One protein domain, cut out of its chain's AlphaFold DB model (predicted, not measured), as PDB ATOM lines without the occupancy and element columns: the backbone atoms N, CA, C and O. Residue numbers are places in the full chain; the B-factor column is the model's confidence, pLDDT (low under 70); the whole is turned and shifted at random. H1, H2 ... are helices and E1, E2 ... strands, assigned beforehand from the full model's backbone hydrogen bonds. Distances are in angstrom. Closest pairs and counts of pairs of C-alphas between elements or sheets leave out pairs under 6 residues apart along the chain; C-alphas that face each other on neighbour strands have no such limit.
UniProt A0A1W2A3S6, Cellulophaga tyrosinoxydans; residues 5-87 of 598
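This is residues 5 to 87 of the 598 residues of a protein of Cellulophaga tyrosinoxydans (UniProt A0A1W2A3S6). A small sheet of three short parallel strands, in order E2 E1 E3, makes the middle, with H1 over one face and, across the sheet from it, H2 and H3, which only graze the sheet. The printed part has 83 residues, in order E1 H1 E2 H2 E3 H3; it is mixed and compact, radius of gyration of the C-alphas 11.8 A, spans 30 by 28 by 28 A.

E1, residues 5 to 7, is parallel to E2, residues 27 to 31, with N 31 and O 6 at 2.8 A, and to E3, residues 65 to 67, with N 5 and O 65 at 3.0 A, within hydrogen-bond range. H1, residues 11 to 22, is over E1, along the strands, at a height over the sheet of 8.7 A; their closest C-alphas, of Ile 6 and Gly 13, are 6.6 A apart. E1, H1, E2 form a strand-helix-strand unit, parallel neighbours joined through a helix; E2, H2, residues 51 to 56, and E3 form a split one, with E1 between E2 and E3 in the sheet; both crossovers are right-handed. H2 and H3, residues 73 to 85, are close but not clearly touching, closest C-alphas Leu 55 and Leu 83, 7.1 A. In H1, H2 and H3 every O i to N i+4 pair is within hydrogen-bond range.

E1 begins at C-alpha 5 (139.506, 172.793, 147.951); H3, 18.1 A long, ends at C-alpha 85 (130.912, 169.836, 133.650).

The link E2 to H2 is long; the printed part has no cut, and no printed residue is under 70.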
ATOM      1  N   VAL A   5     139.566 171.353 147.657       96.31
ATOM      2  CA  VAL A   5     139.506 172.793 147.951       96.31
ATOM      3  C   VAL A   5     138.090 173.214 148.307       96.31
ATOM      4  O   VAL A   5     137.121 172.511 148.007       96.31
ATOM      5  N   ILE A   6     137.979 174.394 148.909       97.44
ATOM      6  CA  ILE A   6     136.700 175.019 149.243       97.44
ATOM      7  C   ILE A   6     136.484 176.234 148.333       97.44
ATOM      8  O   ILE A   6     137.306 177.143 148.292       97.44
ATOM      9  N   LEU A   7     135.374 176.260 147.599       96.12
ATOM     10  CA  LEU A   7     134.915 177.405 146.817       96.12
ATOM     11  C   LEU A   7     133.951 178.253 147.661       96.12
ATOM     12  O   LEU A   7     132.799 177.866 147.878       96.12
ATOM     13  N   GLY A   8     134.446 179.406 148.103       92.56
ATOM     14  CA  GLY A   8     133.835 180.358 149.028       92.56
ATOM     15  C   GLY A   8     134.702 180.529 150.278       92.56
ATOM     16  O   GLY A   8     134.677 179.672 151.155       92.56
ATOM     17  N   GLY A   9     135.442 181.636 150.374       86.50
ATOM     18  CA  GLY A   9     136.325 181.987 151.497       86.50
ATOM     19  C   GLY A   9     135.654 182.843 152.576       86.50
ATOM     20  O   GLY A   9     136.332 183.520 153.341       86.50
ATOM     21  N   GLY A  10     134.320 182.864 152.616       87.12
ATOM     22  CA  GLY A  10     133.558 183.532 153.672       87.12
ATOM     23  C   GLY A  10     133.419 182.683 154.938       87.12
ATOM     24  O   GLY A  10     133.841 181.528 154.992       87.12
ATOM     25  N   THR A  11     132.704 183.218 155.928       88.69
ATOM     26  CA  THR A  11     132.520 182.596 157.253       88.69
ATOM     27  C   THR A  11     131.973 181.167 157.213       88.69
ATOM     28  O   THR A  11     132.310 180.354 158.065       88.69
ATOM     29  N   TYR A  12     131.145 180.820 156.223       91.06
ATOM     30  CA  TYR A  12     130.633 179.451 156.096       91.06
ATOM     31  C   TYR A  12     131.668 178.482 155.502       91.06
ATOM     32  O   TYR A  12     131.702 177.317 155.888       91.06
ATOM     33  N   GLY A  13     132.558 178.967 154.629       93.62
ATOM     34  CA  GLY A  13     133.703 178.198 154.141       93.62
ATOM     35  C   GLY A  13     134.705 177.890 155.250       93.62
ATOM     36  O   GLY A  13     135.214 176.775 155.312       93.62
ATOM     37  N   GLU A  14     134.922 178.835 156.168       93.56
ATOM     38  CA  GLU A  14     135.745 178.627 157.367       93.56
ATOM     39  C   GLU A  14     135.221 177.480 158.237       93.56
ATOM     40  O   GLU A  14     135.983 176.608 158.639       93.56
ATOM     41  N   VAL A  15     133.908 177.436 158.475       93.62
ATOM     42  CA  VAL A  15     133.274 176.353 159.242       93.62
ATOM     43  C   VAL A  15     133.429 175.004 158.532       93.62
ATOM     44  O   VAL A  15     133.741 173.997 159.166       93.62
ATOM     45  N   PHE A  16     133.255 174.972 157.208       95.62
ATOM     46  CA  PHE A  16     133.452 173.747 156.432       95.62
ATOM     47  C   PHE A  16     134.899 173.265 156.441       95.62
ATOM     48  O   PHE A  16     135.111 172.058 156.435       95.62
ATOM     49  N   LEU A  17     135.888 174.161 156.486       95.94
ATOM     50  CA  LEU A  17     137.284 173.756 156.640       95.94
ATOM     51  C   LEU A  17     137.476 172.928 157.911       95.94
ATOM     52  O   LEU A  17     138.100 171.868 157.842       95.94
ATOM     53  N   THR A  18     136.916 173.372 159.038       93.94
ATOM     54  CA  THR A  18     136.968 172.618 160.295       93.94
ATOM     55  C   THR A  18     136.348 171.235 160.124       93.94
ATOM     56  O   THR A  18     137.036 170.237 160.315       93.94
ATOM     57  N   TYR A  19     135.098 171.160 159.664       95.00
ATOM     58  CA  TYR A  19     134.390 169.884 159.555       95.00
ATOM     59  C   TYR A  19     135.022 168.901 158.564       95.00
ATOM     60  O   TYR A  19     135.109 167.704 158.827       95.00
ATOM     61  N   LEU A  20     135.482 169.402 157.417       94.94
ATOM     62  CA  LEU A  20     136.158 168.585 156.417       94.94
ATOM     63  C   LEU A  20     137.477 168.038 156.969       94.94
ATOM     64  O   LEU A  20     137.782 166.863 156.782       94.94
ATOM     65  N   THR A  21     138.239 168.862 157.688       92.31
ATOM     66  CA  THR A  21     139.504 168.426 158.291       92.31
ATOM     67  C   THR A  21     139.270 167.380 159.384       92.31
ATOM     68  O   THR A  21     139.985 166.380 159.425       92.31
ATOM     69  N   GLU A  22     138.248 167.557 160.227       92.50
ATOM     70  CA  GLU A  22     137.871 166.599 161.282       92.50
ATOM     71  C   GLU A  22     137.477 165.223 160.719       92.50
ATOM     72  O   GLU A  22     137.825 164.202 161.307       92.50
ATOM     73  N   GLN A  23     136.834 165.180 159.548       91.25
ATOM     74  CA  GLN A  23     136.491 163.936 158.841       91.25
ATOM     75  C   GLN A  23     137.592 163.443 157.879       91.25
ATOM     76  O   GLN A  23     137.359 162.565 157.046       91.25
ATOM     77  N   GLY A  24     138.812 163.983 157.988       90.06
ATOM     78  CA  GLY A  24     140.004 163.465 157.310       90.06
ATOM     79  C   GLY A  24     140.238 163.969 155.882       90.06
ATOM     80  O   GLY A  24     141.106 163.436 155.184       90.06
ATOM     81  N   PHE A  25     139.517 164.994 155.419       91.00
ATOM     82  CA  PHE A  25     139.801 165.616 154.125       91.00
ATOM     83  C   PHE A  25     141.055 166.495 154.195       91.00
ATOM     84  O   PHE A  25     141.248 167.283 155.118       91.00
ATOM     85  N   THR A  26     141.903 166.409 153.167       89.62
ATOM     86  CA  THR A  26     143.053 167.310 152.998       89.62
ATOM     87  C   THR A  26     142.657 168.496 152.121       89.62
ATOM     88  O   THR A  26     142.517 168.351 150.903       89.62
ATOM     89  N   ILE A  27     142.480 169.667 152.737       94.50
ATOM     90  CA  ILE A  27     142.110 170.906 152.041       94.50
ATOM     91  C   ILE A  27     143.369 171.706 151.695       94.50
ATOM     92  O   ILE A  27     144.122 172.101 152.579       94.50
ATOM     93  N   LEU A  28     143.596 171.959 150.403       93.12
ATOM     94  CA  LEU A  28     144.778 172.695 149.928       93.12
ATOM     95  C   LEU A  28     144.643 174.218 150.043       93.12
ATOM     96  O   LEU A  28     145.641 174.936 150.024       93.12
ATOM     97  N   GLY A  29     143.413 174.721 150.091       94.56
ATOM     98  CA  GLY A  29     143.141 176.149 150.066       94.56
ATOM     99  C   GLY A  29     141.709 176.480 149.684       94.56
ATOM    100  O   GLY A  29     140.868 175.601 149.469       94.56
ATOM    101  N   PHE A  30     141.467 177.779 149.581       96.50
ATOM    102  CA  PHE A  30     140.189 178.348 149.189       96.50
ATOM    103  C   PHE A  30     140.250 178.918 147.775       96.50
ATOM    104  O   PHE A  30     141.304 179.335 147.293       96.50
ATOM    105  N   PHE A  31     139.092 178.992 147.138       95.56
ATOM    106  CA  PHE A  31     138.850 179.840 145.982       95.56
ATOM    107  C   PHE A  31     137.707 180.790 146.303       95.56
ATOM    108  O   PHE A  31     136.705 180.374 146.877       95.56
ATOM    109  N   ASP A  32     137.841 182.052 145.931       92.19
ATOM    110  CA  ASP A  32     136.821 183.072 146.143       92.19
ATOM    111  C   ASP A  32     136.885 184.068 144.986       92.19
ATOM    112  O   ASP A  32     137.972 184.442 144.558       92.19
ATOM    113  N   ASP A  33     135.745 184.482 144.443       90.50
ATOM    114  CA  ASP A  33     135.725 185.463 143.350       90.50
ATOM    115  C   ASP A  33     136.002 186.892 143.845       90.50
ATOM    116  O   ASP A  33     136.234 187.790 143.040       90.50
ATOM    117  N   ASN A  34     136.024 187.114 145.163       88.12
ATOM    118  CA  ASN A  34     136.505 188.353 145.749       88.12
ATOM    119  C   ASN A  34     138.032 188.465 145.612       88.12
ATOM    120  O   ASN A  34     138.778 187.893 146.411       88.12
ATOM    121  N   GLU A  35     138.496 189.249 144.639       89.12
ATOM    122  CA  GLU A  35     139.924 189.470 144.367       89.12
ATOM    123  C   GLU A  35     140.708 189.991 145.579       89.12
ATOM    124  O   GLU A  35     141.872 189.630 145.758       89.12
ATOM    125  N   ASP A  36     140.071 190.757 146.472       88.50
ATOM    126  CA  ASP A  36     140.721 191.283 147.678       88.50
ATOM    127  C   ASP A  36     141.137 190.177 148.654       88.50
ATOM    128  O   ASP A  36     141.927 190.417 149.572       88.50
ATOM    129  N   SER A  37     140.580 188.973 148.516       85.81
ATOM    130  CA  SER A  37     140.929 187.818 149.343       85.81
ATOM    131  C   SER A  37     142.137 187.044 148.812       85.81
ATOM    132  O   SER A  37     142.749 186.288 149.563       85.81
ATOM    133  N   TRP A  38     142.524 187.236 147.548       92.62
ATOM    134  CA  TRP A  38     143.525 186.398 146.894       92.62
ATOM    135  C   TRP A  38     144.899 186.528 147.553       92.62
ATOM    136  O   TRP A  38     145.395 187.622 147.814       92.62
ATOM    137  N   GLY A  39     145.518 185.382 147.839       89.56
ATOM    138  CA  GLY A  39     146.787 185.294 148.560       89.56
ATOM    139  C   GLY A  39     146.684 185.505 150.075       89.56
ATOM    140  O   GLY A  39     147.659 185.227 150.773       89.56
ATOM    141  N   LYS A  40     145.534 185.939 150.611       92.62
ATOM    142  CA  LYS A  40     145.315 185.973 152.064       92.62
ATOM    143  C   LYS A  40     145.151 184.557 152.607       92.62
ATOM    144  O   LYS A  40     144.764 183.637 151.885       92.62
ATOM    145  N   LEU A  41     145.454 184.401 153.893       92.19
ATOM    146  CA  LEU A  41     145.279 183.147 154.613       92.19
ATOM    147  C   LEU A  41     143.946 183.149 155.364       92.19
ATOM    148  O   LEU A  41     143.622 184.113 156.055       92.19
ATOM    149  N   ILE A  42     143.224 182.039 155.269       89.00
ATOM    150  CA  ILE A  42     142.028 181.717 156.041       89.00
ATOM    151  C   ILE A  42     142.382 180.494 156.885       89.00
ATOM    152  O   ILE A  42     142.651 179.426 156.336       89.00
ATOM    153  N   HIS A  43     142.458 180.660 158.210       89.19
ATOM    154  CA  HIS A  43     142.906 179.612 159.148       89.19
ATOM    155  C   HIS A  43     144.208 178.913 158.709       89.19
ATOM    156  O   HIS A  43     144.360 177.701 158.814       89.19
ATOM    157  N   GLY A  44     145.157 179.692 158.177       88.56
ATOM    158  CA  GLY A  44     146.459 179.198 157.714       88.56
ATOM    159  C   GLY A  44     146.490 178.648 156.281       88.56
ATOM    160  O   GLY A  44     147.579 178.383 155.779       88.56
ATOM    161  N   LEU A  45     145.349 178.537 155.594       93.62
ATOM    162  CA  LEU A  45     145.278 178.092 154.199       93.62
ATOM    163  C   LEU A  45     145.096 179.263 153.221       93.62
ATOM    164  O   LEU A  45     144.317 180.174 153.500       93.62
ATOM    165  N   PRO A  46     145.767 179.264 152.060       94.38
ATOM    166  CA  PRO A  46     145.710 180.379 151.121       94.38
ATOM    167  C   PRO A  46     144.415 180.412 150.304       94.38
ATOM    168  O   PRO A  46     143.875 179.373 149.918       94.38
ATOM    169  N   VAL A  47     143.979 181.618 149.936       95.62
ATOM    170  CA  VAL A  47     143.030 181.818 148.832       95.62
ATOM    171  C   VAL A  47     143.798 181.822 147.511       95.62
ATOM    172  O   VAL A  47     144.553 182.747 147.204       95.62
ATOM    173  N   LEU A  48     143.618 180.772 146.717       91.94
ATOM    174  CA  LEU A  48     144.408 180.479 145.520       91.94
ATOM    175  C   LEU A  48     143.964 181.283 144.285       91.94
ATOM    176  O   LEU A  48     144.733 181.388 143.324       91.94
ATOM    177  N   GLY A  49     142.762 181.866 144.307       93.00
ATOM    178  CA  GLY A  49     142.194 182.739 143.273       93.00
ATOM    179  C   GLY A  49     140.676 182.584 143.160       93.00
ATOM    180  O   GLY A  49     140.047 182.049 144.067       93.00
ATOM    181  N   GLY A  50     140.098 183.005 142.032       93.00
ATOM    182  CA  GLY A  50     138.667 182.851 141.737       93.00
ATOM    183  C   GLY A  50     138.302 181.597 140.935       93.00
ATOM    184  O   GLY A  50     139.160 180.812 140.514       93.00
ATOM    185  N   MET A  51     137.006 181.442 140.662       91.81
ATOM    186  CA  MET A  51     136.404 180.308 139.956       91.81
ATOM    187  C   MET A  51     137.039 180.048 138.581       91.81
ATOM    188  O   MET A  51     137.200 178.901 138.167       91.81
ATOM    189  N   GLU A  52     137.442 181.090 137.855       90.56
ATOM    190  CA  GLU A  52     138.106 180.923 136.556       90.56
ATOM    191  C   GLU A  52     139.481 180.273 136.669       90.56
ATOM    192  O   GLU A  52     139.845 179.425 135.852       90.56
ATOM    193  N   LYS A  53     140.249 180.651 137.694       89.75
ATOM    194  CA  LYS A  53     141.555 180.052 137.956       89.75
ATOM    195  C   LYS A  53     141.399 178.607 138.422       89.75
ATOM    196  O   LYS A  53     142.169 177.759 137.976       89.75
ATOM    197  N   LEU A  54     140.381 178.326 139.241       92.38
ATOM    198  CA  LEU A  54     140.024 176.964 139.639       92.38
ATOM    199  C   LEU A  54     139.739 176.093 138.413       92.38
ATOM    200  O   LEU A  54     140.353 175.046 138.260       92.38
ATOM    201  N   LEU A  55     138.884 176.558 137.497       90.62
ATOM    202  CA  LEU A  55     138.513 175.811 136.290       90.62
ATOM    203  C   LEU A  55     139.691 175.501 135.363       90.62
ATOM    204  O   LEU A  55     139.666 174.477 134.687       90.62
ATOM    205  N   LYS A  56     140.714 176.362 135.323       87.88
ATOM    206  CA  LYS A  56     141.943 176.091 134.562       87.88
ATOM    207  C   LYS A  56     142.760 174.948 135.170       87.88
ATOM    208  O   LYS A  56     143.491 174.302 134.438       87.88
ATOM    209  N   ASN A  57     142.666 174.728 136.485       82.25
ATOM    210  CA  ASN A  57     143.366 173.684 137.248       82.25
ATOM    211  C   ASN A  57     144.889 173.579 137.005       82.25
ATOM    212  O   ASN A  57     145.490 172.533 137.229       82.25
ATOM    213  N   ASN A  58     145.539 174.663 136.568       75.75
ATOM    214  CA  ASN A  58     146.978 174.710 136.272       75.75
ATOM    215  C   ASN A  58     147.808 174.953 137.544       75.75
ATOM    216  O   ASN A  58     148.580 175.912 137.622       75.75
ATOM    217  N   LEU A  59     147.596 174.143 138.579       71.31
ATOM    218  CA  LEU A  59     148.326 174.227 139.845       71.31
ATOM    219  C   LEU A  59     149.417 173.160 139.912       71.31
ATOM    220  O   LEU A  59     149.329 172.122 139.263       71.31
ATOM    221  N   THR A  60     150.434 173.400 140.746       71.38
ATOM    222  CA  THR A  60     151.520 172.436 141.006       71.38
ATOM    223  C   THR A  60     150.999 171.092 141.507       71.38
ATOM    224  O   THR A  60     151.603 170.059 141.231       71.38
ATOM    225  N   GLN A  61     149.868 171.103 142.213       75.56
ATOM    226  CA  GLN A  61     149.111 169.913 142.564       75.56
ATOM    227  C   GLN A  61     147.692 170.035 141.988       75.56
ATOM    228  O   GLN A  61     146.978 170.968 142.367       75.56
ATOM    229  N   PRO A  62     147.258 169.127 141.096       81.12
ATOM    230  CA  PRO A  62     145.932 169.211 140.499       81.12
ATOM    231  C   PRO A  62     144.852 169.011 141.562       81.12
ATOM    232  O   PRO A  62     144.946 168.124 142.420       81.12
ATOM    233  N   ILE A  63     143.819 169.848 141.500       89.31
ATOM    234  CA  ILE A  63     142.635 169.751 142.351       89.31
ATOM    235  C   ILE A  63     141.694 168.727 141.732       89.31
ATOM    236  O   ILE A  63     141.421 168.777 140.533       89.31
ATOM    237  N   HIS A  64     141.190 167.816 142.558       90.25
ATOM    238  CA  HIS A  64     140.254 166.778 142.130       90.25
ATOM    239  C   HIS A  64     138.853 167.062 142.661       90.25
ATOM    240  O   HIS A  64     137.875 166.911 141.935       90.25
ATOM    241  N   GLN A  65     138.774 167.489 143.923       95.06
ATOM    242  CA  GLN A  65     137.529 167.636 144.664       95.06
ATOM    243  C   GLN A  65     137.273 169.094 145.027       95.06
ATOM    244  O   GLN A  65     138.176 169.804 145.471       95.06
ATOM    245  N   VAL A  66     136.030 169.538 144.862       97.00
ATOM    246  CA  VAL A  66     135.626 170.899 145.218       97.00
ATOM    247  C   VAL A  66     134.372 170.865 146.078       97.00
ATOM    248  O   VAL A  66     133.311 170.433 145.632       97.00
ATOM    249  N   PHE A  67     134.493 171.390 147.293       97.81
ATOM    250  CA  PHE A  67     133.365 171.690 148.168       97.81
ATOM    251  C   PHE A  67     132.941 173.143 147.948       97.81
ATOM    252  O   PHE A  67     133.781 174.030 147.875       97.81
ATOM    253  N   CYS A  68     131.645 173.419 147.840       97.06
ATOM    254  CA  CYS A  68     131.107 174.763 147.584       97.06
ATOM    255  C   CYS A  68     130.043 175.140 148.630       97.06
ATOM    256  O   CYS A  68     128.847 175.161 148.311       97.06
ATOM    257  N   PRO A  69     130.441 175.400 149.889       94.94
ATOM    258  CA  PRO A  69     129.538 175.764 150.978       94.94
ATOM    259  C   PRO A  69     129.085 177.227 150.854       94.94
ATOM    260  O   PRO A  69     129.329 178.062 151.718       94.94
ATOM    261  N   ILE A  70     128.421 177.562 149.746       93.88
ATOM    262  CA  ILE A  70     127.840 178.885 149.507       93.88
ATOM    263  C   ILE A  70     126.354 178.837 149.855       93.88
ATOM    264  O   ILE A  70     125.592 178.027 149.318       93.88
ATOM    265  N   GLY A  71     125.928 179.726 150.754       89.62
ATOM    266  CA  GLY A  71     124.541 179.782 151.216       89.62
ATOM    267  C   GLY A  71     123.542 180.224 150.141       89.62
ATOM    268  O   GLY A  71     122.383 179.829 150.183       89.62
ATOM    269  N   ASP A  72     123.972 180.991 149.138       92.75
ATOM    270  CA  ASP A  72     123.108 181.354 148.013       92.75
ATOM    271  C   ASP A  72     122.871 180.149 147.083       92.75
ATOM    272  O   ASP A  72     123.789 179.639 146.433       92.75
ATOM    273  N   ASN A  73     121.611 179.710 146.993       91.94
ATOM    274  CA  ASN A  73     121.199 178.553 146.194       91.94
ATOM    275  C   ASN A  73     121.522 178.708 144.702       91.94
ATOM    276  O   ASN A  73     121.875 177.731 144.035       91.94
ATOM    277  N   HIS A  74     121.400 179.915 144.145       91.31
ATOM    278  CA  HIS A  74     121.655 180.152 142.727       91.31
ATOM    279  C   HIS A  74     123.149 180.103 142.420       91.31
ATOM    280  O   HIS A  74     123.535 179.474 141.434       91.31
ATOM    281  N   ILE A  75     123.980 180.724 143.257       92.56
ATOM    282  CA  ILE A  75     125.440 180.719 143.093       92.56
ATOM    283  C   ILE A  75     125.981 179.300 143.282       92.56
ATOM    284  O   ILE A  75     126.666 178.788 142.395       92.56
ATOM    285  N   ARG A  76     125.594 178.619 144.369       96.19
ATOM    286  CA  ARG A  76     126.028 177.245 144.665       96.19
ATOM    287  C   ARG A  76     125.694 176.274 143.533       96.19
ATOM    288  O   ARG A  76     126.573 175.571 143.044       96.19
ATOM    289  N   THR A  77     124.439 176.261 143.071       96.12
ATOM    290  CA  THR A  77     124.013 175.372 141.970       96.12
ATOM    291  C   THR A  77     124.732 175.684 140.659       96.12
ATOM    292  O   THR A  77     125.131 174.765 139.944       96.12
ATOM    293  N   LYS A  78     124.941 176.972 140.347       95.56
ATOM    294  CA  LYS A  78     125.697 177.411 139.165       95.56
ATOM    295  C   LYS A  78     127.138 176.901 139.214       95.56
ATOM    296  O   LYS A  78     127.616 176.355 138.221       95.56
ATOM    297  N   TYR A  79     127.824 177.072 140.342       95.81
ATOM    298  CA  TYR A  79     129.229 176.692 140.482       95.81
ATOM    299  C   TYR A  79     129.429 175.187 140.500       95.81
ATOM    300  O   TYR A  79     130.210 174.693 139.690       95.81
ATOM    301  N   LEU A  80     128.670 174.446 141.308       97.00
ATOM    302  CA  LEU A  80     128.770 172.985 141.345       97.00
ATOM    303  C   LEU A  80     128.446 172.355 139.984       97.00
ATOM    304  O   LEU A  80     129.152 171.450 139.544       97.00
ATOM    305  N   SER A  81     127.449 172.875 139.256       96.25
ATOM    306  CA  SER A  81     127.166 172.406 137.894       96.25
ATOM    307  C   SER A  81     128.318 172.698 136.927       96.25
ATOM    308  O   SER A  81     128.681 171.830 136.131       96.25
ATOM    309  N   LYS A  82     128.920 173.894 136.992       95.62
ATOM    310  CA  LYS A  82     130.055 174.271 136.134       95.62
ATOM    311  C   LYS A  82     131.296 173.422 136.436       95.62
ATOM    312  O   LYS A  82     131.942 172.967 135.500       95.62
ATOM    313  N   LEU A  83     131.580 173.164 137.712       95.56
ATOM    314  CA  LEU A  83     132.680 172.308 138.168       95.56
ATOM    315  C   LEU A  83     132.501 170.864 137.699       95.56
ATOM    316  O   LEU A  83     133.409 170.313 137.084       95.56
ATOM    317  N   LYS A  84     131.305 170.288 137.886       94.19
ATOM    318  CA  LYS A  84     130.992 168.936 137.399       94.19
ATOM    319  C   LYS A  84     131.198 168.820 135.887       94.19
ATOM    320  O   LYS A  84     131.820 167.874 135.417       94.19
ATOM    321  N   LYS A  85     130.714 169.799 135.113       94.31
ATOM    322  CA  LYS A  85     130.912 169.836 133.650       94.31
ATOM    323  C   LYS A  85     132.383 169.956 133.245       94.31
ATOM    324  O   LYS A  85     132.745 169.474 132.181       94.31
ATOM    325  N   ALA A  86     133.208 170.585 134.077       92.00
ATOM    326  CA  ALA A  86     134.650 170.699 133.877       92.00
ATOM    327  C   ALA A  86     135.437 169.471 134.383       92.00
ATOM    328  O   ALA A  86     136.662 169.486 134.349       92.00
ATOM    329  N   GLY A  87     134.752 168.413 134.832       93.00
ATOM    330  CA  GLY A  87     135.371 167.154 135.246       93.00
ATOM    331  C   GLY A  87     135.835 167.108 136.704       93.00
ATOM    332  O   GLY A  87     136.464 166.129 137.093       93.00
TER     333      GLY A  87